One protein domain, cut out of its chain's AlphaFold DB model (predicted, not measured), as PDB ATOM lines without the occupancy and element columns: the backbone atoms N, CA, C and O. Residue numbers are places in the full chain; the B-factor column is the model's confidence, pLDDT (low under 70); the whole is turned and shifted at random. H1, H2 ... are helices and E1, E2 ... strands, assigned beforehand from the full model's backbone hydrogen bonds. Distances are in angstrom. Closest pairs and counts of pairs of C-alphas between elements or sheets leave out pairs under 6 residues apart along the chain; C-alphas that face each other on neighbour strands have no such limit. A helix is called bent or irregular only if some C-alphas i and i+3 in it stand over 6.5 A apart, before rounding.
ATOM      1  N   VAL A 457      21.838 112.557  82.324       75.25
ATOM      2  CA  VAL A 457      23.115 113.128  82.778       75.25
ATOM      3  C   VAL A 457      22.997 114.650  82.787       75.25
ATOM      4  O   VAL A 457      22.420 115.244  81.874       75.25
ATOM      5  N   LEU A 458      23.549 115.286  83.816       73.06
ATOM      6  CA  LEU A 458      23.669 116.741  83.911       73.06
ATOM      7  C   LEU A 458      25.107 117.129  83.549       73.06
ATOM      8  O   LEU A 458      26.051 116.547  84.083       73.06
ATOM      9  N   GLY A 459      25.275 118.069  82.620       56.41
ATOM     10  CA  GLY A 459      26.596 118.570  82.242       56.41
ATOM     11  C   GLY A 459      27.157 119.532  83.290       56.41
ATOM     12  O   GLY A 459      26.431 120.370  83.816       56.41
ATOM     13  N   LEU A 460      28.461 119.438  83.564       52.31
ATOM     14  CA  LEU A 460      29.215 120.479  84.265       52.31
ATOM     15  C   LEU A 460      30.080 121.225  83.236       52.31
ATOM     16  O   LEU A 460      31.001 120.621  82.682       52.31
ATOM     17  N   PRO A 461      29.808 122.507  82.939       49.25
ATOM     18  CA  PRO A 461      30.608 123.272  81.989       49.25
ATOM     19  C   PRO A 461      31.931 123.740  82.606       49.25
ATOM     20  O   PRO A 461      31.999 124.157  83.762       49.25
ATOM     21  N   ALA A 462      32.985 123.746  81.789       46.59
ATOM     22  CA  ALA A 462      34.350 124.090  82.197       46.59
ATOM     23  C   ALA A 462      34.565 125.573  82.587       46.59
ATOM     24  O   ALA A 462      35.665 125.948  82.985       46.59
ATOM     25  N   THR A 463      33.544 126.426  82.457       49.12
ATOM     26  CA  THR A 463      33.616 127.888  82.639       49.12
ATOM     27  C   THR A 463      32.985 128.397  83.941       49.12
ATOM     28  O   THR A 463      32.970 129.602  84.173       49.12
ATOM     29  N   GLY A 464      32.452 127.517  84.799       44.97
ATOM     30  CA  GLY A 464      31.900 127.889  86.114       44.97
ATOM     31  C   GLY A 464      30.514 128.556  86.104       44.97
ATOM     32  O   GLY A 464      29.937 128.769  87.166       44.97
ATOM     33  N   LEU A 465      29.945 128.837  84.929       43.31
ATOM     34  CA  LEU A 465      28.544 129.232  84.748       43.31
ATOM     35  C   LEU A 465      27.712 127.983  84.446       43.31
ATOM     36  O   LEU A 465      27.895 127.397  83.386       43.31
ATOM     37  N   MET A 466      26.826 127.565  85.359       38.59
ATOM     38  CA  MET A 466      25.991 126.365  85.179       38.59
ATOM     39  C   MET A 466      25.101 126.462  83.932       38.59
ATOM     40  O   MET A 466      24.091 127.165  83.934       38.59
ATOM     41  N   ASP A 467      25.431 125.679  82.909       39.81
ATOM     42  CA  ASP A 467      24.566 125.410  81.767       39.81
ATOM     43  C   ASP A 467      23.791 124.115  82.055       39.81
ATOM     44  O   ASP A 467      24.308 123.003  81.946       39.81
ATOM     45  N   LEU A 468      22.553 124.276  82.528       47.91
ATOM     46  CA  LEU A 468      21.696 123.227  83.100       47.91
ATOM     47  C   LEU A 468      21.075 122.278  82.052       47.91
ATOM     48  O   LEU A 468      20.043 121.647  82.299       47.91
ATOM     49  N   ALA A 469      21.696 122.151  80.879       55.41
ATOM     50  CA  ALA A 469      21.249 121.290  79.793       55.41
ATOM     51  C   ALA A 469      21.298 119.799  80.193       55.41
ATOM     52  O   ALA A 469      22.335 119.133  80.147       55.41
ATOM     53  N   ALA A 470      20.142 119.252  80.572       66.12
ATOM     54  CA  ALA A 470      19.966 117.830  80.840       66.12
ATOM     55  C   ALA A 470      20.074 117.002  79.549       66.12
ATOM     56  O   ALA A 470      19.267 117.152  78.629       66.12
ATOM     57  N   HIS A 471      21.039 116.085  79.507       76.56
ATOM     58  CA  HIS A 471      21.271 115.189  78.380       76.56
ATOM     59  C   HIS A 471      20.658 113.811  78.657       76.56
ATOM     60  O   HIS A 471      20.885 113.221  79.712       76.56
ATOM     61  N   PHE A 472      19.901 113.287  77.691       84.00
ATOM     62  CA  PHE A 472      19.266 111.968  77.763       84.00
ATOM     63  C   PHE A 472      19.892 111.019  76.746       84.00
ATOM     64  O   PHE A 472      19.948 111.323  75.546       84.00
ATOM     65  N   TYR A 473      20.323 109.854  77.214       80.25
ATOM     66  CA  TYR A 473      20.982 108.841  76.394       80.25
ATOM     67  C   TYR A 473      20.062 107.637  76.227       80.25
ATOM     68  O   TYR A 473      19.446 107.189  77.190       80.25
ATOM     69  N   SER A 474      19.979 107.105  75.007       81.81
ATOM     70  CA  SER A 474      19.408 105.772  74.825       81.81
ATOM     71  C   SER A 474      20.353 104.786  75.495       81.81
ATOM     72  O   SER A 474      21.539 104.750  75.157       81.81
ATOM     73  N   GLN A 475      19.850 104.005  76.443       70.56
ATOM     74  CA  GLN A 475      20.631 102.931  77.034       70.56
ATOM     75  C   GLN A 475      20.847 101.869  75.954       70.56
ATOM     76  O   GLN A 475      19.888 101.326  75.408       70.56
ATOM     77  N   THR A 476      22.107 101.608  75.600       58.97
ATOM     78  CA  THR A 476      22.457 100.568  74.630       58.97
ATOM     79  C   THR A 476      22.161  99.207  75.243       58.97
ATOM     80  O   THR A 476      22.963  98.673  76.009       58.97
ATOM     81  N   SER A 477      21.003  98.651  74.903       51.81
ATOM     82  CA  SER A 477      20.619  97.272  75.188       51.81
ATOM     83  C   SER A 477      21.541  96.319  74.419       51.81
ATOM     84  O   SER A 477      21.249  95.922  73.291       51.81
ATOM     85  N   GLY A 478      22.685  95.989  75.019       47.47
ATOM     86  CA  GLY A 478      23.554  94.914  74.534       47.47
ATOM     87  C   GLY A 478      22.876  93.543  74.620       47.47
ATOM     88  O   GLY A 478      23.179  92.659  73.825       47.47
ATOM     89  N   ASP A 479      21.909  93.411  75.531       51.22
ATOM     90  CA  ASP A 479      21.137  92.200  75.758       51.22
ATOM     91  C   ASP A 479      19.715  92.356  75.206       51.22
ATOM     92  O   ASP A 479      18.956  93.225  75.641       51.22
ATOM     93  N   ILE A 480      19.335  91.469  74.284       59.25
ATOM     94  CA  ILE A 480      17.923  91.163  74.017       59.25
ATOM     95  C   ILE A 480      17.322  90.649  75.330       59.25
ATOM     96  O   ILE A 480      17.944  89.828  76.008       59.25
ATOM     97  N   HIS A 481      16.116  91.091  75.696       66.06
ATOM     98  CA  HIS A 481      15.471  90.627  76.922       66.06
ATOM     99  C   HIS A 481      15.130  89.126  76.831       66.06
ATOM    100  O   HIS A 481      14.105  88.726  76.272       66.06
ATOM    101  N   LEU A 482      16.015  88.295  77.393       74.50
ATOM    102  CA  LEU A 482      15.865  86.846  77.528       74.50
ATOM    103  C   LEU A 482      15.105  86.514  78.814       74.50
ATOM    104  O   LEU A 482      15.677  86.350  79.895       74.50
ATOM    105  N   PHE A 483      13.788  86.409  78.687       86.25
ATOM    106  CA  PHE A 483      12.901  86.041  79.782       86.25
ATOM    107  C   PHE A 483      13.003  84.545  80.118       86.25
ATOM    108  O   PHE A 483      13.016  83.687  79.235       86.25
ATOM    109  N   ARG A 484      13.047  84.217  81.416       89.06
ATOM    110  CA  ARG A 484      12.959  82.835  81.914       89.06
ATOM    111  C   ARG A 484      11.555  82.580  82.440       89.06
ATOM    112  O   ARG A 484      11.138  83.245  83.381       89.06
ATOM    113  N   TYR A 485      10.868  81.597  81.880       91.50
ATOM    114  CA  TYR A 485       9.504  81.225  82.260       91.50
ATOM    115  C   TYR A 485       9.511  80.020  83.211       91.50
ATOM    116  O   TYR A 485      10.526  79.329  83.343       91.50
ATOM    117  N   ARG A 486       8.391  79.767  83.893       88.94
ATOM    118  CA  ARG A 486       8.156  78.488  84.582       88.94
ATOM    119  C   ARG A 486       7.760  77.431  83.551       88.94
ATOM    120  O   ARG A 486       7.209  77.761  82.505       88.94
ATOM    121  N   GLU A 487       8.015  76.159  83.841       92.06
ATOM    122  CA  GLU A 487       7.482  75.079  83.006       92.06
ATOM    123  C   GLU A 487       5.957  75.008  83.160       92.06
ATOM    124  O   GLU A 487       5.446  74.998  84.287       92.06
ATOM    125  N   TRP A 488       5.245  74.931  82.037       95.06
ATOM    126  CA  TRP A 488       3.794  74.785  82.019       95.06
ATOM    127  C   TRP A 488       3.359  73.385  82.460       95.06
ATOM    128  O   TRP A 488       3.965  72.384  82.072       95.06
ATOM    129  N   ILE A 489       2.293  73.332  83.255       91.38
ATOM    130  CA  ILE A 489       1.621  72.109  83.692       91.38
ATOM    131  C   ILE A 489       0.126  72.301  83.383       91.38
ATOM    132  O   ILE A 489      -0.479  73.200  83.965       91.38
ATOM    133  N   PRO A 490      -0.466  71.516  82.461       94.56
ATOM    134  CA  PRO A 490       0.180  70.527  81.593       94.56
ATOM    135  C   PRO A 490       1.178  71.166  80.598       94.56
ATOM    136  O   PRO A 490       1.102  72.367  80.328       94.56
ATOM    137  N   PRO A 491       2.113  70.387  80.017       95.94
ATOM    138  CA  PRO A 491       3.072  70.905  79.043       95.94
ATOM    139  C   PRO A 491       2.405  71.605  77.851       95.94
ATOM    140  O   PRO A 491       1.423  71.124  77.281       95.94
ATOM    141  N   ARG A 492       2.962  72.748  77.436       94.62
ATOM    142  CA  ARG A 492       2.419  73.557  76.337       94.62
ATOM    143  C   ARG A 492       2.464  72.803  75.003       94.62
ATOM    144  O   ARG A 492       3.533  72.417  74.538       94.62
ATOM    145  N   THR A 493       1.309  72.661  74.353       94.38
ATOM    146  CA  THR A 493       1.176  71.985  73.055       94.38
ATOM    147  C   THR A 493       1.377  72.944  71.873       94.38
ATOM    148  O   THR A 493       1.360  74.175  72.014       94.38
ATOM    149  N   ASN A 494       1.508  72.384  70.666       91.12
ATOM    150  CA  ASN A 494       1.495  73.163  69.422       91.12
ATOM    151  C   ASN A 494       0.165  73.907  69.210       91.12
ATOM    152  O   ASN A 494       0.167  74.997  68.644       91.12
ATOM    153  N   GLN A 495      -0.955  73.353  69.691       88.56
ATOM    154  CA  GLN A 495      -2.269  73.995  69.612       88.56
ATOM    155  C   GLN A 495      -2.336  75.221  70.527       88.56
ATOM    156  O   GLN A 495      -2.700  76.292  70.056       88.56
ATOM    157  N   HIS A 496      -1.882  75.111  71.782       91.88
ATOM    158  CA  HIS A 496      -1.774  76.261  72.692       91.88
ATOM    159  C   HIS A 496      -0.876  77.347  72.079       91.88
ATOM    160  O   HIS A 496      -1.252  78.513  72.007       91.88
ATOM    161  N   THR A 497       0.269  76.942  71.522       91.81
ATOM    162  CA  THR A 497       1.185  77.840  70.804       91.81
ATOM    163  C   THR A 497       0.512  78.553  69.624       91.81
ATOM    164  O   THR A 497       0.777  79.734  69.415       91.81
ATOM    165  N   ALA A 498      -0.364  77.886  68.864       88.62
ATOM    166  CA  ALA A 498      -1.129  78.523  67.792       88.62
ATOM    167  C   ALA A 498      -2.108  79.579  68.338       88.62
ATOM    168  O   ALA A 498      -2.090  80.705  67.848       88.62
ATOM    169  N   VAL A 499      -2.863  79.281  69.408       88.44
ATOM    170  CA  VAL A 499      -3.794  80.258  70.015       88.44
ATOM    171  C   VAL A 499      -3.066  81.524  70.478       88.44
ATOM    172  O   VAL A 499      -3.530  82.630  70.211       88.44
ATOM    173  N   ILE A 500      -1.904  81.401  71.125       91.12
ATOM    174  CA  ILE A 500      -1.143  82.584  71.567       91.12
ATOM    175  C   ILE A 500      -0.640  83.410  70.372       91.12
ATOM    176  O   ILE A 500      -0.629  84.638  70.442       91.12
ATOM    177  N   LYS A 501      -0.255  82.774  69.256       90.12
ATOM    178  CA  LYS A 501       0.135  83.496  68.032       90.12
ATOM    179  C   LYS A 501      -1.057  84.184  67.358       90.12
ATOM    180  O   LYS A 501      -0.909  85.321  66.916       90.12
ATOM    181  N   ASP A 502      -2.219  83.532  67.318       86.06
ATOM    182  CA  ASP A 502      -3.493  84.107  66.863       86.06
ATOM    183  C   ASP A 502      -3.843  85.363  67.692       86.06
ATOM    184  O   ASP A 502      -4.046  86.445  67.134       86.06
ATOM    185  N   VAL A 503      -3.808  85.259  69.028       86.94
ATOM    186  CA  VAL A 503      -4.019  86.375  69.972       86.94
ATOM    187  C   VAL A 503      -2.999  87.495  69.764       86.94
ATOM    188  O   VAL A 503      -3.383  88.659  69.641       86.94
ATOM    189  N   ALA A 504      -1.706  87.174  69.665       89.38
ATOM    190  CA  ALA A 504      -0.666  88.168  69.414       89.38
ATOM    191  C   ALA A 504      -0.885  88.896  68.076       89.38
ATOM    192  O   ALA A 504      -0.678  90.105  67.984       89.38
ATOM    193  N   ARG A 505      -1.367  88.199  67.042       86.06
ATOM    194  CA  ARG A 505      -1.642  88.805  65.735       86.06
ATOM    195  C   ARG A 505      -2.877  89.708  65.710       86.06
ATOM    196  O   ARG A 505      -2.915  90.622  64.889       86.06
ATOM    197  N   VAL A 506      -3.861  89.477  66.576       81.06
ATOM    198  CA  VAL A 506      -5.044  90.347  66.698       81.06
ATOM    199  C   VAL A 506      -4.781  91.530  67.631       81.06
ATOM    200  O   VAL A 506      -5.055  92.665  67.251       81.06
ATOM    201  N   PHE A 507      -4.224  91.286  68.819       83.88
ATOM    202  CA  PHE A 507      -4.179  92.282  69.897       83.88
ATOM    203  C   PHE A 507      -2.803  92.925  70.106       83.88
ATOM    204  O   PHE A 507      -2.736  94.130  70.334       83.88
ATOM    205  N   LEU A 508      -1.705  92.167  69.998       89.19
ATOM    206  CA  LEU A 508      -0.348  92.688  70.232       89.19
ATOM    207  C   LEU A 508       0.242  93.373  68.987       89.19
ATOM    208  O   LEU A 508       0.941  94.376  69.109       89.19
ATOM    209  N   LEU A 509      -0.049  92.874  67.781       86.88
ATOM    210  CA  LEU A 509       0.497  93.423  66.536       86.88
ATOM    211  C   LEU A 509       0.206  94.927  66.349       86.88
ATOM    212  O   LEU A 509       1.164  95.651  66.073       86.88
ATOM    213  N   PRO A 510      -1.028  95.442  66.555       83.31
ATOM    214  CA  PRO A 510      -1.290  96.878  66.441       83.31
ATOM    215  C   PRO A 510      -0.515  97.715  67.471       83.31
ATOM    216  O   PRO A 510      -0.098  98.830  67.165       83.31
ATOM    217  N   MET A 511      -0.280  97.171  68.674       85.94
ATOM    218  CA  MET A 511       0.512  97.832  69.720       85.94
ATOM    219  C   MET A 511       1.982  97.943  69.303       85.94
ATOM    220  O   MET A 511       2.575  99.012  69.417       85.94
ATOM    221  N   LEU A 512       2.554  96.871  68.744       87.50
ATOM    222  CA  LEU A 512       3.930  96.869  68.242       87.50
ATOM    223  C   LEU A 512       4.108  97.773  67.015       87.50
ATOM    224  O   LEU A 512       5.134  98.434  66.883       87.50
ATOM    225  N   GLU A 513       3.118  97.849  66.124       86.69
ATOM    226  CA  GLU A 513       3.146  98.785  64.995       86.69
ATOM    227  C   GLU A 513       3.088 100.248  65.462       86.69
ATOM    228  O   GLU A 513       3.845 101.080  64.953       86.69
ATOM    229  N   ALA A 514       2.264 100.559  66.467       81.50
ATOM    230  CA  ALA A 514       2.254 101.871  67.113       81.50
ATOM    231  C   ALA A 514       3.587 102.175  67.824       81.50
ATOM    232  O   ALA A 514       4.098 103.293  67.718       81.50
ATOM    233  N   GLU A 515       4.190 101.183  68.481       90.12
ATOM    234  CA  GLU A 515       5.496 101.308  69.132       90.12
ATOM    235  C   GLU A 515       6.628 101.551  68.126       90.12
ATOM    236  O   GLU A 515       7.478 102.410  68.350       90.12
ATOM    237  N   LEU A 516       6.612 100.887  66.966       86.50
ATOM    238  CA  LEU A 516       7.578 101.137  65.891       86.50
ATOM    239  C   LEU A 516       7.477 102.574  65.356       86.50
ATOM    240  O   LEU A 516       8.496 103.218  65.097       86.50
ATOM    241  N   LEU A 517       6.258 103.101  65.204       82.75
ATOM    242  CA  LEU A 517       6.046 104.504  64.833       82.75
ATOM    243  C   LEU A 517       6.520 105.464  65.934       82.75
ATOM    244  O   LEU A 517       7.025 106.542  65.627       82.75
ATOM    245  N   HIS A 518       6.385 105.085  67.204       86.12
ATOM    246  CA  HIS A 518       6.822 105.873  68.357       86.12
ATOM    247  C   HIS A 518       8.349 105.901  68.520       86.12
ATOM    248  O   HIS A 518       8.923 106.973  68.715       86.12
ATOM    249  N   LEU A 519       9.018 104.763  68.331       83.31
ATOM    250  CA  LEU A 519      10.479 104.637  68.258       83.31
ATOM    251  C   LEU A 519      11.091 105.507  67.151       83.31
ATOM    252  O   LEU A 519      12.143 106.107  67.351       83.31
ATOM    253  N   ARG A 520      10.406 105.642  66.010       85.12
ATOM    254  CA  ARG A 520      10.853 106.453  64.861       85.12
ATOM    255  C   ARG A 520      10.627 107.961  65.001       85.12
ATOM    256  O   ARG A 520      11.017 108.714  64.108       85.12
ATOM    257  N   LYS A 521      10.010 108.434  66.088       81.94
ATOM    258  CA  LYS A 521       9.835 109.874  66.330       81.94
ATOM    259  C   LYS A 521      11.180 110.548  66.606       81.94
ATOM    260  O   LYS A 521      12.047 110.005  67.291       81.94
ATOM    261  N   LEU A 522      11.333 111.780  66.117       79.56
ATOM    262  CA  LEU A 522      12.539 112.574  66.346       79.56
ATOM    263  C   LEU A 522      12.788 112.755  67.854       79.56
ATOM    264  O   LEU A 522      11.908 113.195  68.589       79.56
ATOM    265  N   GLY A 523      14.002 112.426  68.300       80.44
ATOM    266  CA  GLY A 523      14.397 112.542  69.705       80.44
ATOM    267  C   GLY A 523      13.955 111.387  70.610       80.44
ATOM    268  O   GLY A 523      14.161 111.498  71.817       80.44
ATOM    269  N   SER A 524      13.399 110.300  70.056       88.00
ATOM    270  CA  SER A 524      13.059 109.090  70.818       88.00
ATOM    271  C   SER A 524      14.269 108.475  71.531       88.00
ATOM    272  O   SER A 524      15.408 108.578  71.058       88.00
ATOM    273  N   LYS A 525      14.031 107.862  72.695       88.50
ATOM    274  CA  LYS A 525      15.061 107.243  73.545       88.50
ATOM    275  C   LYS A 525      14.632 105.864  74.039       88.50
ATOM    276  O   LYS A 525      13.490 105.677  74.442       88.50
ATOM    277  N   THR A 526      15.577 104.930  74.100       87.88
ATOM    278  CA  THR A 526      15.362 103.622  74.739       87.88
ATOM    279  C   THR A 526      15.825 103.670  76.197       87.88
ATOM    280  O   THR A 526      16.951 104.097  76.473       87.88
ATOM    281  N   ARG A 527      14.975 103.224  77.124       85.25
ATOM    282  CA  ARG A 527      15.286 103.000  78.545       85.25
ATOM    283  C   ARG A 527      15.210 101.500  78.836       85.25
ATOM    284  O   ARG A 527      14.368 100.813  78.272       85.25
ATOM    285  N   LYS A 528      16.056 100.983  79.722       78.88
ATOM    286  CA  LYS A 528      16.007  99.589  80.174       78.88
ATOM    287  C   LYS A 528      14.649  99.275  80.809       78.88
ATOM    288  O   LYS A 528      14.211  99.984  81.715       78.88
ATOM    289  N   PHE A 529      14.026  98.181  80.379       81.62
ATOM    290  CA  PHE A 529      12.886  97.597  81.078       81.62
ATOM    291  C   PHE A 529      13.326  97.013  82.430       81.62
ATOM    292  O   PHE A 529      14.266  96.209  82.479       81.62
ATOM    293  N   ASN A 530      12.648  97.381  83.522       79.62
ATOM    294  CA  ASN A 530      12.823  96.739  84.824       79.62
ATOM    295  C   ASN A 530      11.633  95.810  85.094       79.62
ATOM    296  O   ASN A 530      10.510  96.264  85.265       79.62
ATOM    297  N   ILE A 531      11.891  94.504  85.138       80.00
ATOM    298  CA  ILE A 531      10.852  93.479  85.291       80.00
ATOM    299  C   ILE A 531      10.260  93.406  86.712       80.00
ATOM    300  O   ILE A 531       9.201  92.815  86.915       80.00
ATOM    301  N   GLN A 532      10.939  93.996  87.700       79.81
ATOM    302  CA  GLN A 532      10.521  93.975  89.106       79.81
ATOM    303  C   GLN A 532       9.493  95.062  89.450       79.81
ATOM    304  O   GLN A 532       8.916  95.019  90.534       79.81
ATOM    305  N   TYR A 533       9.234  96.014  88.548       76.56
ATOM    306  CA  TYR A 533       8.321  97.132  88.787       76.56
ATOM    307  C   TYR A 533       7.399  97.361  87.589       76.56
ATOM    308  O   TYR A 533       7.847  97.438  86.448       76.56
ATOM    309  N   ASN A 534       6.106  97.549  87.856       77.31
ATOM    310  CA  ASN A 534       5.136  97.903  86.826       77.31
ATOM    311  C   ASN A 534       5.108  99.433  86.702       77.31
ATOM    312  O   ASN A 534       4.760 100.124  87.658       77.31
ATOM    313  N   THR A 535       5.495  99.974  85.544       80.56
ATOM    314  CA  THR A 535       5.421 101.426  85.304       80.56
ATOM    315  C   THR A 535       3.972 101.802  84.991       80.56
ATOM    316  O   THR A 535       3.334 101.164  84.153       80.56
ATOM    317  N   THR A 536       3.434 102.833  85.641       87.25
ATOM    318  CA  THR A 536       2.065 103.330  85.424       87.25
ATOM    319  C   THR A 536       2.071 104.763  84.895       87.25
ATOM    320  O   THR A 536       3.034 105.507  85.061       87.25
ATOM    321  N   CYS A 537       0.998 105.146  84.203       88.50
ATOM    322  CA  CYS A 537       0.801 106.510  83.731       88.50
ATOM    323  C   CYS A 537       0.426 107.426  84.901       88.50
ATOM    324  O   CYS A 537      -0.630 107.231  85.496       88.50
ATOM    325  N   ASP A 538       1.178 108.500  85.140       87.62
ATOM    326  CA  ASP A 538       0.916 109.434  86.254       87.62
ATOM    327  C   ASP A 538      -0.402 110.234  86.139       87.62
ATOM    328  O   ASP A 538      -0.750 110.983  87.045       87.62
ATOM    329  N   ILE A 539      -1.125 110.125  85.016       84.12
ATOM    330  CA  ILE A 539      -2.412 110.809  84.786       84.12
ATOM    331  C   ILE A 539      -3.603 109.861  84.963       84.12
ATOM    332  O   ILE A 539      -4.622 110.255  85.517       84.12
ATOM    333  N   CYS A 540      -3.518 108.627  84.455       83.50
ATOM    334  CA  CYS A 540      -4.656 107.699  84.436       83.50
ATOM    335  C   CYS A 540      -4.398 106.361  85.140       83.50
ATOM    336  O   CYS A 540      -5.261 105.483  85.113       83.50
ATOM    337  N   PHE A 541      -3.208 106.184  85.718       86.69
ATOM    338  CA  PHE A 541      -2.732 105.035  86.504       86.69
ATOM    339  C   PHE A 541      -2.762 103.660  85.813       86.69
ATOM    340  O   PHE A 541      -2.301 102.671  86.378       86.69
ATOM    341  N   ARG A 542      -3.219 103.594  84.558       84.81
ATOM    342  CA  ARG A 542      -3.051 102.444  83.660       84.81
ATOM    343  C   ARG A 542      -1.565 102.134  83.475       84.81
ATOM    344  O   ARG A 542      -0.760 103.069  83.409       84.81
ATOM    345  N   CYS A 543      -1.200 100.860  83.353       85.19
ATOM    346  CA  CYS A 543       0.183 100.495  83.062       85.19
ATOM    347  C   CYS A 543       0.648 101.107  81.728       85.19
ATOM    348  O   CYS A 543      -0.120 101.190  80.766       85.19
ATOM    349  N   VAL A 544       1.903 101.562  81.683       85.88
ATOM    350  CA  VAL A 544       2.571 102.034  80.467       85.88
ATOM    351  C   VAL A 544       3.667 101.056  80.084       85.88
ATOM    352  O   VAL A 544       4.599 100.816  80.846       85.88
ATOM    353  N   PHE A 545       3.543 100.497  78.884       87.50
ATOM    354  CA  PHE A 545       4.473  99.496  78.373       87.50
ATOM    355  C   PHE A 545       4.878  99.773  76.924       87.50
ATOM    356  O   PHE A 545       6.063  99.729  76.601       87.50
ATOM    357  N   PHE A 546       3.919 100.168  76.086       89.12
ATOM    358  CA  PHE A 546       4.175 100.726  74.759       89.12
ATOM    359  C   PHE A 546       3.819 102.218  74.701       89.12
ATOM    360  O   PHE A 546       2.944 102.710  75.417       89.12
ATOM    361  N   THR A 547       4.444 102.949  73.781       90.12
ATOM    362  CA  THR A 547       4.136 104.340  73.411       90.12
ATOM    363  C   THR A 547       4.234 105.350  74.564       90.12
ATOM    364  O   THR A 547       3.400 106.250  74.713       90.12
ATOM    365  N   VAL A 548       5.269 105.202  75.395       91.69
ATOM    366  CA  VAL A 548       5.472 105.984  76.626       91.69
ATOM    367  C   VAL A 548       6.032 107.377  76.327       91.69
ATOM    368  O   VAL A 548       6.934 107.543  75.504       91.69
ATOM    369  N   TRP A 549       5.526 108.398  77.008       91.19
ATOM    370  CA  TRP A 549       6.038 109.767  76.935       91.19
ATOM    371  C   TRP A 549       6.623 110.194  78.273       91.19
ATOM    372  O   TRP A 549       5.958 110.077  79.298       91.19
ATOM    373  N   PHE A 550       7.847 110.722  78.249       91.25
ATOM    374  CA  PHE A 550       8.637 111.034  79.437       91.25
ATOM    375  C   PHE A 550       8.921 112.537  79.542       91.25
ATOM    376  O   PHE A 550       9.371 113.160  78.577       91.25
ATOM    377  N   CYS A 551       8.685 113.145  80.706       87.31
ATOM    378  CA  CYS A 551       8.933 114.571  80.928       87.31
ATOM    379  C   CYS A 551      10.401 114.842  81.275       87.31
ATOM    380  O   CYS A 551      10.910 114.396  82.308       87.31
ATOM    381  N   ARG A 552      11.071 115.668  80.462       82.75
ATOM    382  CA  ARG A 552      12.501 116.001  80.623       82.75
ATOM    383  C   ARG A 552      12.857 116.677  81.959       82.75
ATOM    384  O   ARG A 552      14.011 116.617  82.386       82.75
ATOM    385  N   HIS A 553      11.886 117.311  82.617       79.38
ATOM    386  CA  HIS A 553      12.099 118.079  83.846       79.38
ATOM    387  C   HIS A 553      11.923 117.222  85.109       79.38
ATOM    388  O   HIS A 553      12.873 117.071  85.881       79.38
ATOM    389  N   CYS A 554      10.738 116.630  85.292       80.88
ATOM    390  CA  CYS A 554      10.314 115.958  86.528       80.88
ATOM    391  C   CYS A 554      10.288 114.420  86.466       80.88
ATOM    392  O   CYS A 554      10.244 113.794  87.516       80.88
ATOM    393  N   GLY A 555      10.340 113.805  85.276       82.88
ATOM    394  CA  GLY A 555      10.302 112.344  85.130       82.88
ATOM    395  C   GLY A 555       8.893 111.744  85.109       82.88
ATOM    396  O   GLY A 555       8.747 110.534  85.255       82.88
ATOM    397  N   LEU A 556       7.870 112.584  84.916       86.19
ATOM    398  CA  LEU A 556       6.500 112.156  84.630       86.19
ATOM    399  C   LEU A 556       6.479 111.212  83.416       86.19
ATOM    400  O   LEU A 556       7.059 111.545  82.380       86.19
ATOM    401  N   GLU A 557       5.790 110.082  83.531       89.06
ATOM    402  CA  GLU A 557       5.592 109.082  82.485       89.06
ATOM    403  C   GLU A 557       4.102 108.937  82.183       89.06
ATOM    404  O   GLU A 557       3.280 108.701  83.072       89.06
ATOM    405  N   ILE A 558       3.723 109.101  80.915       88.38
ATOM    406  CA  ILE A 558       2.319 109.049  80.498       88.38
ATOM    407  C   ILE A 558       2.114 108.201  79.243       88.38
ATOM    408  O   ILE A 558       2.969 108.140  78.359       88.38
ATOM    409  N   CYS A 559       0.949 107.556  79.156       86.62
ATOM    410  CA  CYS A 559       0.541 106.818  77.963       86.62
ATOM    411  C   CYS A 559       0.242 107.771  76.792       86.62
ATOM    412  O   CYS A 559      -0.128 108.930  77.004       86.62
ATOM    413  N   ALA A 560       0.312 107.272  75.553       83.75
ATOM    414  CA  ALA A 560      -0.020 108.049  74.355       83.75
ATOM    415  C   ALA A 560      -1.397 108.738  74.422       83.75
ATOM    416  O   ALA A 560      -1.515 109.907  74.063       83.75
ATOM    417  N   GLN A 561      -2.418 108.066  74.966       80.50
ATOM    418  CA  GLN A 561      -3.771 108.624  75.108       80.50
ATOM    419  C   GLN A 561      -3.835 109.818  76.079       80.50
ATOM    420  O   GLN A 561      -4.686 110.691  75.934       80.50
ATOM    421  N   CYS A 562      -2.965 109.857  77.092       78.62
ATOM    422  CA  CYS A 562      -2.854 110.995  78.007       78.62
ATOM    423  C   CYS A 562      -1.969 112.102  77.424       78.62
ATOM    424  O   CYS A 562      -2.285 113.270  77.615       78.62
ATOM    425  N   PHE A 563      -0.938 111.759  76.644       82.19
ATOM    426  CA  PHE A 563      -0.163 112.736  75.870       82.19
ATOM    427  C   PHE A 563      -1.030 113.488  74.845       82.19
ATOM    428  O   PHE A 563      -0.943 114.712  74.750       82.19
ATOM    429  N   GLU A 564      -1.911 112.789  74.120       77.50
ATOM    430  CA  GLU A 564      -2.870 113.406  73.185       77.50
ATOM    431  C   GLU A 564      -3.831 114.389  73.876       77.50
ATOM    432  O   GLU A 564      -4.318 115.319  73.236       77.50
ATOM    433  N   ALA A 565      -4.073 114.213  75.180       68.06
ATOM    434  CA  ALA A 565      -4.875 115.110  76.008       68.06
ATOM    435  C   ALA A 565      -4.057 116.227  76.699       68.06
ATOM    436  O   ALA A 565      -4.653 117.140  77.272       68.06
ATOM    437  N   CYS A 566      -2.718 116.187  76.666       65.62
ATOM    438  CA  CYS A 566      -1.885 117.235  77.260       65.62
ATOM    439  C   CYS A 566      -1.998 118.557  76.477       65.62
ATOM    440  O   CYS A 566      -1.940 118.540  75.244       65.62
ATOM    441  N   PRO A 567      -2.061 119.718  77.159       57.34
ATOM    442  CA  PRO A 567      -2.018 121.020  76.503       57.34
ATOM    443  C   PRO A 567      -0.759 121.232  75.650       57.34
ATOM    444  O   PRO A 567       0.354 120.833  76.010       57.34
ATOM    445  N   VAL A 568      -0.916 121.947  74.537       53.66
ATOM    446  CA  VAL A 568       0.206 122.497  73.763       53.66
ATOM    447  C   VAL A 568       0.596 123.846  74.374       53.66
ATOM    448  O   VAL A 568      -0.272 124.657  74.684       53.66
ATOM    449  N   ALA A 569       1.893 124.101  74.568       50.62
ATOM    450  CA  ALA A 569       2.360 125.366  75.138       50.62
ATOM    451  C   ALA A 569       2.123 126.542  74.177       50.62
ATOM    452  O   ALA A 569       2.777 126.637  73.138       50.62
ATOM    453  N   TYR A 584       3.238 120.423  79.403       68.25
ATOM    454  CA  TYR A 584       3.033 120.710  77.986       68.25
ATOM    455  C   TYR A 584       3.663 119.644  77.085       68.25
ATOM    456  O   TYR A 584       4.726 119.100  77.402       68.25
ATOM    457  N   GLN A 585       3.066 119.389  75.916       74.69
ATOM    458  CA  GLN A 585       3.553 118.368  74.972       74.69
ATOM    459  C   GLN A 585       5.031 118.531  74.559       74.69
ATOM    460  O   GLN A 585       5.709 117.537  74.326       74.69
ATOM    461  N   ASN A 586       5.574 119.754  74.519       76.12
ATOM    462  CA  ASN A 586       6.987 120.009  74.191       76.12
ATOM    463  C   ASN A 586       7.977 119.632  75.319       76.12
ATOM    464  O   ASN A 586       9.168 119.426  75.064       76.12
ATOM    465  N   TRP A 587       7.523 119.520  76.569       81.00
ATOM    466  CA  TRP A 587       8.349 119.046  77.693       81.00
ATOM    467  C   TRP A 587       8.516 117.527  77.694       81.00
ATOM    468  O   TRP A 587       9.486 117.003  78.250       81.00
ATOM    469  N   LEU A 588       7.581 116.837  77.050       86.12
ATOM    470  CA  LEU A 588       7.537 115.394  76.910       86.12
ATOM    471  C   LEU A 588       8.343 114.971  75.670       86.12
ATOM    472  O   LEU A 588       8.393 115.678  74.664       86.12
ATOM    473  N   PHE A 589       9.009 113.823  75.742       87.06
ATOM    474  CA  PHE A 589       9.663 113.190  74.596       87.06
ATOM    475  C   PHE A 589       9.360 111.684  74.578       87.06
ATOM    476  O   PHE A 589       9.052 111.116  75.630       87.06
ATOM    477  N   PRO A 590       9.381 111.037  73.400       91.81
ATOM    478  CA  PRO A 590       9.025 109.631  73.295       91.81
ATOM    479  C   PRO A 590      10.110 108.745  73.916       91.81
ATOM    480  O   PRO A 590      11.305 108.928  73.669       91.81
ATOM    481  N   VAL A 591       9.677 107.782  74.727       91.44
ATOM    482  CA  VAL A 591      10.516 106.744  75.328       91.44
ATOM    483  C   VAL A 591       9.943 105.371  74.993       91.44
ATOM    484  O   VAL A 591       8.728 105.193  74.905       91.44
ATOM    485  N   SER A 592      10.842 104.413  74.793       90.88
ATOM    486  CA  SER A 592      10.546 103.000  74.570       90.88
ATOM    487  C   SER A 592      11.351 102.135  75.536       90.88
ATOM    488  O   SER A 592      12.459 102.508  75.933       90.88
ATOM    489  N   PHE A 593      10.818 100.963  75.873       88.19
ATOM    490  CA  PHE A 593      11.543  99.925  76.611       88.19
ATOM    491  C   PHE A 593      12.258  98.913  75.704       88.19
ATOM    492  O   PHE A 593      12.946  98.025  76.203       88.19
ATOM    493  N   PHE A 594      12.125  99.061  74.384       87.38
ATOM    494  CA  PHE A 594      12.588  98.102  73.382       87.38
ATOM    495  C   PHE A 594      13.545  98.747  72.381       87.38
ATOM    496  O   PHE A 594      13.666  99.973  72.267       87.38
ATOM    497  N   THR A 595      14.215  97.902  71.601       86.88
ATOM    498  CA  THR A 595      14.913  98.358  70.393       86.88
ATOM    499  C   THR A 595      13.985  98.354  69.188       86.88
ATOM    500  O   THR A 595      13.088  97.517  69.076       86.88
ATOM    501  N   GLU A 596      14.264  99.221  68.210       87.25
ATOM    502  CA  GLU A 596      13.592  99.159  66.906       87.25
ATOM    503  C   GLU A 596      13.741  97.771  66.261       87.25
ATOM    504  O   GLU A 596      12.788  97.249  65.688       87.25
ATOM    505  N   GLN A 597      14.901  97.128  66.426       87.56
ATOM    506  CA  GLN A 597      15.163  95.795  65.888       87.56
ATOM    507  C   GLN A 597      14.293  94.707  66.543       87.56
ATOM    508  O   GLN A 597      13.739  93.869  65.836       87.56
ATOM    509  N   GLU A 598      14.140  94.718  67.869       87.56
ATOM    510  CA  GLU A 598      13.297  93.772  68.620       87.56
ATOM    511  C   GLU A 598      11.814  93.899  68.235       87.56
ATOM    512  O   GLU A 598      11.132  92.892  68.006       87.56
ATOM    513  N   VAL A 599      11.334  95.137  68.074       89.25
ATOM    514  CA  VAL A 599       9.967  95.427  67.618       89.25
ATOM    515  C   VAL A 599       9.774  95.004  66.156       89.25
ATOM    516  O   VAL A 599       8.797  94.320  65.847       89.25
ATOM    517  N   ILE A 600      10.714  95.317  65.253       88.31
ATOM    518  CA  ILE A 600      10.660  94.902  63.837       88.31
ATOM    519  C   ILE A 600      10.634  93.377  63.702       88.31
ATOM    520  O   ILE A 600       9.787  92.851  62.976       88.31
ATOM    521  N   LEU A 601      11.525  92.658  64.392       90.31
ATOM    522  CA  LEU A 601      11.583  91.194  64.343       90.31
ATOM    523  C   LEU A 601      10.291  90.566  64.879       90.31
ATOM    524  O   LEU A 601       9.761  89.635  64.267       90.31
ATOM    525  N   SER A 602       9.734  91.117  65.960       91.25
ATOM    526  CA  SER A 602       8.444  90.679  66.507       91.25
ATOM    527  C   SER A 602       7.302  90.904  65.511       91.25
ATOM    528  O   SER A 602       6.571  89.963  65.206       91.25
ATOM    529  N   ILE A 603       7.191  92.097  64.914       87.81
ATOM    530  CA  ILE A 603       6.192  92.406  63.872       87.81
ATOM    531  C   ILE A 603       6.318  91.450  62.680       87.81
ATOM    532  O   ILE A 603       5.309  90.936  62.198       87.81
ATOM    533  N   GLN A 604       7.535  91.201  62.191       89.12
ATOM    534  CA  GLN A 604       7.779  90.305  61.058       89.12
ATOM    535  C   GLN A 604       7.384  88.859  61.382       89.12
ATOM    536  O   GLN A 604       6.689  88.227  60.587       89.12
ATOM    537  N   SER A 605       7.767  88.358  62.558       90.25
ATOM    538  CA  SER A 605       7.452  87.001  63.018       90.25
ATOM    539  C   SER A 605       5.943  86.796  63.230       90.25
ATOM    540  O   SER A 605       5.380  85.814  62.743       90.25
ATOM    541  N   ILE A 606       5.241  87.768  63.829       86.88
ATOM    542  CA  ILE A 606       3.772  87.748  63.944       86.88
ATOM    543  C   ILE A 606       3.115  87.796  62.552       86.88
ATOM    544  O   ILE A 606       2.191  87.032  62.268       86.88
ATOM    545  N   LYS A 607       3.598  88.654  61.641       83.25
ATOM    546  CA  LYS A 607       3.055  88.766  60.274       83.25
ATOM    547  C   LYS A 607       3.308  87.530  59.406       83.25
ATOM    548  O   LYS A 607       2.504  87.272  58.507       83.25
ATOM    549  N   ALA A 608       4.364  86.765  59.678       81.88
ATOM    550  CA  ALA A 608       4.658  85.505  58.998       81.88
ATOM    551  C   ALA A 608       3.687  84.372  59.384       81.88
ATOM    552  O   ALA A 608       3.457  83.466  58.584       81.88
ATOM    553  N   HIS A 609       3.079  84.424  60.573       73.94
ATOM    554  CA  HIS A 609       2.050  83.469  60.983       73.94
ATOM    555  C   HIS A 609       0.674  83.883  60.447       73.94
ATOM    556  O   HIS A 609       0.166  84.943  60.809       73.94
ATOM    557  N   GLY A 610       0.059  83.070  59.582       63.12
ATOM    558  CA  GLY A 610      -1.345  83.264  59.197       63.12
ATOM    559  C   GLY A 610      -2.269  83.138  60.413       63.12
ATOM    560  O   GLY A 610      -1.940  82.407  61.337       63.12
ATOM    561  N   ILE A 611      -3.407  83.841  60.417       62.28
ATOM    562  CA  ILE A 611      -4.424  83.622  61.459       62.28
ATOM    563  C   ILE A 611      -5.178  82.344  61.123       62.28
ATOM    564  O   ILE A 611      -5.655  82.182  59.996       62.28
ATOM    565  N   HIS A 612      -5.328  81.471  62.106       58.41
ATOM    566  CA  HIS A 612      -6.246  80.351  62.014       58.41
ATOM    567  C   HIS A 612      -7.648  80.820  62.432       58.41
ATOM    568  O   HIS A 612      -7.811  81.543  63.413       58.41
ATOM    569  N   CYS A 613      -8.690  80.432  61.686       49.22
ATOM    570  CA  CYS A 613     -10.072  80.665  62.113       49.22
ATOM    571  C   CYS A 613     -10.350  79.813  63.356       49.22
ATOM    572  O   CYS A 613     -10.646  78.625  63.252       49.22
ATOM    573  N   ASN A 614     -10.190  80.426  64.524       51.34
ATOM    574  CA  ASN A 614     -10.118  79.751  65.808       51.34
ATOM    575  C   ASN A 614     -11.196  80.303  66.747       51.34
ATOM    576  O   ASN A 614     -11.408  81.515  66.791       51.34
ATOM    577  N   ALA A 615     -11.868  79.430  67.503       49.69
ATOM    578  CA  ALA A 615     -13.027  79.804  68.320       49.69
ATOM    579  C   ALA A 615     -12.704  80.894  69.362       49.69
ATOM    580  O   ALA A 615     -13.544  81.748  69.640       49.69
ATOM    581  N   TYR A 616     -11.465  80.928  69.865       52.47
ATOM    582  CA  TYR A 616     -10.984  81.941  70.813       52.47
ATOM    583  C   TYR A 616     -10.930  83.373  70.241       52.47
ATOM    584  O   TYR A 616     -10.825  84.320  71.013       52.47
ATOM    585  N   ASP A 898     -10.634  86.270  76.207       88.81
ATOM    586  CA  ASP A 898     -11.164  87.343  77.058       88.81
ATOM    587  C   ASP A 898     -10.448  88.677  76.860       88.81
ATOM    588  O   ASP A 898     -10.875  89.694  77.397       88.81
ATOM    589  N   ILE A 899      -9.400  88.692  76.037       88.38
ATOM    590  CA  ILE A 899      -8.519  89.843  75.804       88.38
ATOM    591  C   ILE A 899      -9.295  91.099  75.397       88.38
ATOM    592  O   ILE A 899      -8.969  92.185  75.868       88.38
ATOM    593  N   GLU A 900     -10.354  90.963  74.596       83.75
ATOM    594  CA  GLU A 900     -11.201  92.100  74.224       83.75
ATOM    595  C   GLU A 900     -12.052  92.610  75.401       83.75
ATOM    596  O   GLU A 900     -12.066  93.811  75.666       83.75
ATOM    597  N   SER A 901     -12.685  91.717  76.172       85.06
ATOM    598  CA  SER A 901     -13.427  92.082  77.391       85.06
ATOM    599  C   SER A 901     -12.518  92.779  78.411       85.06
ATOM    600  O   SER A 901     -12.881  93.822  78.949       85.06
ATOM    601  N   LEU A 902     -11.301  92.261  78.617       88.00
ATOM    602  CA  LEU A 902     -10.286  92.835  79.508       88.00
ATOM    603  C   LEU A 902      -9.775  94.194  79.001       88.00
ATOM    604  O   LEU A 902      -9.558  95.109  79.794       88.00
ATOM    605  N   ARG A 903      -9.627  94.367  77.679       85.44
ATOM    606  CA  ARG A 903      -9.259  95.648  77.053       85.44
ATOM    607  C   ARG A 903     -10.335  96.712  77.273       85.44
ATOM    608  O   ARG A 903     -10.004  97.854  77.589       85.44
ATOM    609  N   LEU A 904     -11.611  96.350  77.126       82.94
ATOM    610  CA  LEU A 904     -12.743  97.241  77.401       82.94
ATOM    611  C   LEU A 904     -12.809  97.616  78.888       82.94
ATOM    612  O   LEU A 904     -12.923  98.799  79.210       82.94
ATOM    613  N   LEU A 905     -12.634  96.645  79.787       83.69
ATOM    614  CA  LEU A 905     -12.621  96.872  81.235       83.69
ATOM    615  C   LEU A 905     -11.458  97.787  81.666       83.69
ATOM    616  O   LEU A 905     -11.654  98.735  82.424       83.69
ATOM    617  N   GLY A 906     -10.262  97.592  81.102       84.25
ATOM    618  CA  GLY A 906      -9.112  98.476  81.322       84.25
ATOM    619  C   GLY A 906      -9.336  99.912  80.827       84.25
ATOM    620  O   GLY A 906      -8.905 100.864  81.481       84.25
ATOM    621  N   ASN A 907     -10.052 100.099  79.712       82.31
ATOM    622  CA  ASN A 907     -10.454 101.431  79.243       82.31
ATOM    623  C   ASN A 907     -11.484 102.086  80.180       82.31
ATOM    624  O   ASN A 907     -11.406 103.294  80.410       82.31
ATOM    625  N   MET A 908     -12.410 101.306  80.746       80.81
ATOM    626  CA  MET A 908     -13.385 101.773  81.737       80.81
ATOM    627  C   MET A 908     -12.686 102.249  83.020       80.81
ATOM    628  O   MET A 908     -12.866 103.401  83.412       80.81
ATOM    629  N   PHE A 909     -11.801 101.437  83.614       82.94
ATOM    630  CA  PHE A 909     -11.013 101.839  84.790       82.94
ATOM    631  C   PHE A 909     -10.142 103.074  84.520       82.94
ATOM    632  O   PHE A 909     -10.076 103.981  85.348       82.94
ATOM    633  N   ARG A 910      -9.539 103.170  83.325       83.69
ATOM    634  CA  ARG A 910      -8.813 104.372  82.889       83.69
ATOM    635  C   ARG A 910      -9.714 105.612  82.884       83.69
ATOM    636  O   ARG A 910      -9.289 106.668  83.345       83.69
ATOM    637  N   ALA A 911     -10.925 105.503  82.338       80.81
ATOM    638  CA  ALA A 911     -11.868 106.617  82.257       80.81
ATOM    639  C   ALA A 911     -12.337 107.075  83.650       80.81
ATOM    640  O   ALA A 911     -12.439 108.276  83.888       80.81
ATOM    641  N   ILE A 912     -12.526 106.134  84.580       80.38
ATOM    642  CA  ILE A 912     -12.856 106.404  85.988       80.38
ATOM    643  C   ILE A 912     -11.721 107.153  86.696       80.38
ATOM    644  O   ILE A 912     -11.961 108.200  87.292       80.38
ATOM    645  N   ASN A 913     -10.478 106.673  86.583       83.69
ATOM    646  CA  ASN A 913      -9.319 107.337  87.193       83.69
ATOM    647  C   ASN A 913      -9.143 108.782  86.683       83.69
ATOM    648  O   ASN A 913      -8.793 109.681  87.442       83.69
ATOM    649  N   ILE A 914      -9.429 109.022  85.397       81.00
ATOM    650  CA  ILE A 914      -9.431 110.371  84.810       81.00
ATOM    651  C   ILE A 914     -10.585 111.217  85.365       81.00
ATOM    652  O   ILE A 914     -10.376 112.388  85.669       81.00
ATOM    653  N   HIS A 915     -11.785 110.647  85.518       80.38
ATOM    654  CA  HIS A 915     -12.960 111.359  86.031       80.38
ATOM    655  C   HIS A 915     -12.770 111.871  87.470       80.38
ATOM    656  O   HIS A 915     -13.242 112.958  87.792       80.38
ATOM    657  N   TYR A 916     -12.041 111.127  88.307       79.19
ATOM    658  CA  TYR A 916     -11.741 111.498  89.698       79.19
ATOM    659  C   TYR A 916     -10.377 112.178  89.906       79.19
ATOM    660  O   TYR A 916      -9.988 112.402  91.050       79.19
ATOM    661  N   GLU A 917      -9.647 112.495  88.829       77.12
ATOM    662  CA  GLU A 917      -8.290 113.072  88.867       77.12
ATOM    663  C   GLU A 917      -7.319 112.304  89.798       77.12
ATOM    664  O   GLU A 917      -6.465 112.890  90.468       77.12
ATOM    665  N   GLY A 918      -7.447 110.974  89.870       78.62
ATOM    666  CA  GLY A 918      -6.738 110.166  90.860       78.62
ATOM    667  C   GLY A 918      -6.901 108.658  90.681       78.62
ATOM    668  O   GLY A 918      -7.710 108.176  89.890       78.62
ATOM    669  N   LEU A 919      -6.107 107.894  91.432       81.81
ATOM    670  CA  LEU A 919      -6.179 106.438  91.436       81.81
ATOM    671  C   LEU A 919      -7.420 105.967  92.208       81.81
ATOM    672  O   LEU A 919      -7.451 106.040  93.435       81.81
ATOM    673  N   VAL A 920      -8.411 105.450  91.481       81.31
ATOM    674  CA  VAL A 920      -9.592 104.768  92.038       81.31
ATOM    675  C   VAL A 920      -9.471 103.257  91.828       81.31
ATOM    676  O   VAL A 920      -9.672 102.481  92.758       81.31
ATOM    677  N   HIS A 921      -9.060 102.828  90.629       79.12
ATOM    678  CA  HIS A 921      -8.839 101.419  90.304       79.12
ATOM    679  C   HIS A 921      -7.451 101.175  89.702       79.12
ATOM    680  O   HIS A 921      -7.051 101.808  88.722       79.12
ATOM    681  N   ASN A 922      -6.742 100.198  90.274       74.69
ATOM    682  CA  ASN A 922      -5.482  99.675  89.749       74.69
ATOM    683  C   ASN A 922      -5.704  98.839  88.477       74.69
ATOM    684  O   ASN A 922      -6.593  97.985  88.441       74.69
ATOM    685  N   ASP A 923      -4.824  99.006  87.487       76.00
ATOM    686  CA  ASP A 923      -4.666  98.073  86.366       76.00
ATOM    687  C   ASP A 923      -3.941  96.811  86.864       76.00
ATOM    688  O   ASP A 923      -2.715  96.717  86.825       76.00
ATOM    689  N   ILE A 924      -4.704  95.864  87.418       75.44
ATOM    690  CA  ILE A 924      -4.153  94.600  87.932       75.44
ATOM    691  C   ILE A 924      -3.726  93.694  86.769       75.44
ATOM    692  O   ILE A 924      -2.660  93.090  86.823       75.44
ATOM    693  N   VAL A 925      -4.509  93.634  85.688       84.12
ATOM    694  CA  VAL A 925      -4.300  92.679  84.583       84.12
ATOM    695  C   VAL A 925      -3.030  92.963  83.779       84.12
ATOM    696  O   VAL A 925      -2.421  92.023  83.260       84.12
ATOM    697  N   ASN A 926      -2.611  94.234  83.673       87.75
ATOM    698  CA  ASN A 926      -1.381  94.629  82.977       87.75
ATOM    699  C   ASN A 926      -1.317  94.033  81.552       87.75
ATOM    700  O   ASN A 926      -0.320  93.444  81.128       87.75
ATOM    701  N   LEU A 927      -2.438  94.135  80.824       89.62
ATOM    702  CA  LEU A 927      -2.737  93.316  79.641       89.62
ATOM    703  C   LEU A 927      -1.662  93.391  78.541       89.62
ATOM    704  O   LEU A 927      -1.350  92.378  77.922       89.62
ATOM    705  N   GLU A 928      -1.073  94.567  78.320       90.38
ATOM    706  CA  GLU A 928      -0.035  94.784  77.299       90.38
ATOM    707  C   GLU A 928       1.249  93.992  77.613       90.38
ATOM    708  O   GLU A 928       1.817  93.356  76.722       90.38
ATOM    709  N   MET A 929       1.649  93.938  78.892       91.38
ATOM    710  CA  MET A 929       2.782  93.129  79.363       91.38
ATOM    711  C   MET A 929       2.468  91.637  79.310       91.38
ATOM    712  O   MET A 929       3.270  90.862  78.794       91.38
ATOM    713  N   THR A 930       1.276  91.238  79.763       92.94
ATOM    714  CA  THR A 930       0.805  89.847  79.695       92.94
ATOM    715  C   THR A 930       0.849  89.307  78.257       92.94
ATOM    716  O   THR A 930       1.398  88.231  78.015       92.94
ATOM    717  N   LEU A 931       0.351  90.071  77.276       94.25
ATOM    718  CA  LEU A 931       0.396  89.702  75.855       94.25
ATOM    719  C   LEU A 931       1.829  89.621  75.309       94.25
ATOM    720  O   LEU A 931       2.160  88.691  74.568       94.25
ATOM    721  N   TRP A 932       2.691  90.571  75.676       93.38
ATOM    722  CA  TRP A 932       4.092  90.575  75.254       93.38
ATOM    723  C   TRP A 932       4.885  89.399  75.822       93.38
ATOM    724  O   TRP A 932       5.568  88.704  75.070       93.38
ATOM    725  N   PHE A 933       4.776  89.123  77.122       93.69
ATOM    726  CA  PHE A 933       5.459  87.983  77.731       93.69
ATOM    727  C   PHE A 933       4.950  86.655  77.166       93.69
ATOM    728  O   PHE A 933       5.765  85.762  76.912       93.69
ATOM    729  N   ALA A 934       3.647  86.547  76.874       94.62
ATOM    730  CA  ALA A 934       3.080  85.395  76.181       94.62
ATOM    731  C   ALA A 934       3.718  85.187  74.797       94.62
ATOM    732  O   ALA A 934       4.200  84.090  74.498       94.62
ATOM    733  N   TRP A 935       3.825  86.248  73.993       94.38
ATOM    734  CA  TRP A 935       4.498  86.223  72.691       94.38
ATOM    735  C   TRP A 935       5.990  85.847  72.789       94.38
ATOM    736  O   TRP A 935       6.443  84.917  72.114       94.38
ATOM    737  N   ARG A 936       6.754  86.513  73.664       91.81
ATOM    738  CA  ARG A 936       8.204  86.289  73.830       91.81
ATOM    739  C   ARG A 936       8.542  84.888  74.355       91.81
ATOM    740  O   ARG A 936       9.614  84.372  74.069       91.81
ATOM    741  N   SER A 937       7.601  84.210  75.015       92.38
ATOM    742  CA  SER A 937       7.764  82.806  75.424       92.38
ATOM    743  C   SER A 937       7.726  81.796  74.262       92.38
ATOM    744  O   SER A 937       8.027  80.614  74.454       92.38
ATOM    745  N   ILE A 938       7.282  82.227  73.078       90.00
ATOM    746  CA  ILE A 938       7.127  81.420  71.856       90.00
ATOM    747  C   ILE A 938       8.124  81.862  70.782       90.00
ATOM    748  O   ILE A 938       8.597  81.031  70.007       90.00
ATOM    749  N   CYS A 939       8.448  83.155  70.748       82.00
ATOM    750  CA  CYS A 939       9.484  83.743  69.908       82.00
ATOM    751  C   CYS A 939      10.483  84.509  70.804       82.00
ATOM    752  O   CYS A 939      10.291  85.717  70.987       82.00
ATOM    753  N   PRO A 940      11.483  83.812  71.399       64.94
ATOM    754  CA  PRO A 940      12.487  84.393  72.303       64.94
ATOM    755  C   PRO A 940      13.465  85.368  71.637       64.94
ATOM    756  O   PRO A 940      13.390  85.567  70.407       64.94
TER     757      PRO A 940
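Overview. This is residues 457 to 569, 584 to 616 and 898 to 940 of the 940 residues of the protein "JmjC domain-containing protein" of Gymnopilus dilepis (UniProt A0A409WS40). A long, kinked helix, H1, is the spine of an elongated model, with the helices H3 and H5 crossing it and a small sheet of two strands, E2 and E3, near its last residues. H4 meets H5 at its first residues, and a long stretch with no named element, residues 457 to 469, reaches out to one end of the longest axis, while residues 486 to 496 stick out. The printed part has 189 residues, with the named elements E1, H1, E2, H2, E3, H3, H4 and H5 along the chain, five helices and three strands; the sheet is antiparallel. The class is mostly helix, though only 82 residues are in named elements, under half. The whole is compact, with a radius of gyration of the C-alphas of 18.8 A, and spans 65 by 42 by 27 A.

Arrangement. E2, residues 548 to 551, and E3, residues 588 to 592, are antiparallel neighbours at 139 degrees, with N 550 and O 589, and N 589 and O 550, each 2.9 A apart. The closest C-alphas of E3 and H1, residues 494 to 519, are those of Ser 592 and Leu 519, 6.5 A apart. H1 has a kink of 49 degrees near residue 509, and is neither bent nor irregular, but only just: C-alphas 507 and 510 are 6.4 A apart. H3, residues 596 to 608, touches H1 at a steep tilt of 42 degrees, opposite ways, closest at the C-alphas of Ile 606 and Arg 505, 5.8 A. H5, residues 927 to 936, touches residues 500 to 508 of H1 alone, at a steep tilt of 65 degrees, opposite ways, closest at the C-alphas of Leu 931 and Leu 508, 6.4 A. H4, residues 899 to 915, forms a helical hairpin with H5; they only just touch, with 3 pairs of C-alphas within 8 A, closest at Arg 903 and Leu 927, 7.4 A, at a tilt of 37 degrees, only just steep. H2, residues 560 to 563, touches no helix; its closest C-alpha to E2 is that of Ala 560, 6.3 A from Val 548. E1, residues 470 to 472, pairs with no named strand and is apart from E2 and E3. Every O i to N i+4 pair is within hydrogen-bond range in H3, H4 and H5; in H1 it is 19 of 22, and H2 is too short for such a pair.

Along the chain. H1 is 32.8 A long, from C-alpha 494 at (1.495, 73.163, 69.422). H4 is 24.2 A, H3 18.1 A, H5 14.2 A and E3 13.0 A. H5 ends at C-alpha 936, (8.204, 86.289, 73.830).

Size, cuts and confidence. The two C-alphas farthest apart, Thr 463 and Ala 615, are 68.5 A apart. The printed part has two cuts: across the first, where 14 residues are not printed, C-alpha 569 and C-alpha 584 are 5.5 A apart, and across the second, where 281 residues are not printed, C-alpha 616 and C-alpha 898 are 8.3 A apart. The links E1 to H1, H1 to E2 and H4 to H5 are long. pLDDT is under 70 for 32 residues, among them 459 to 470 and 610 to 616.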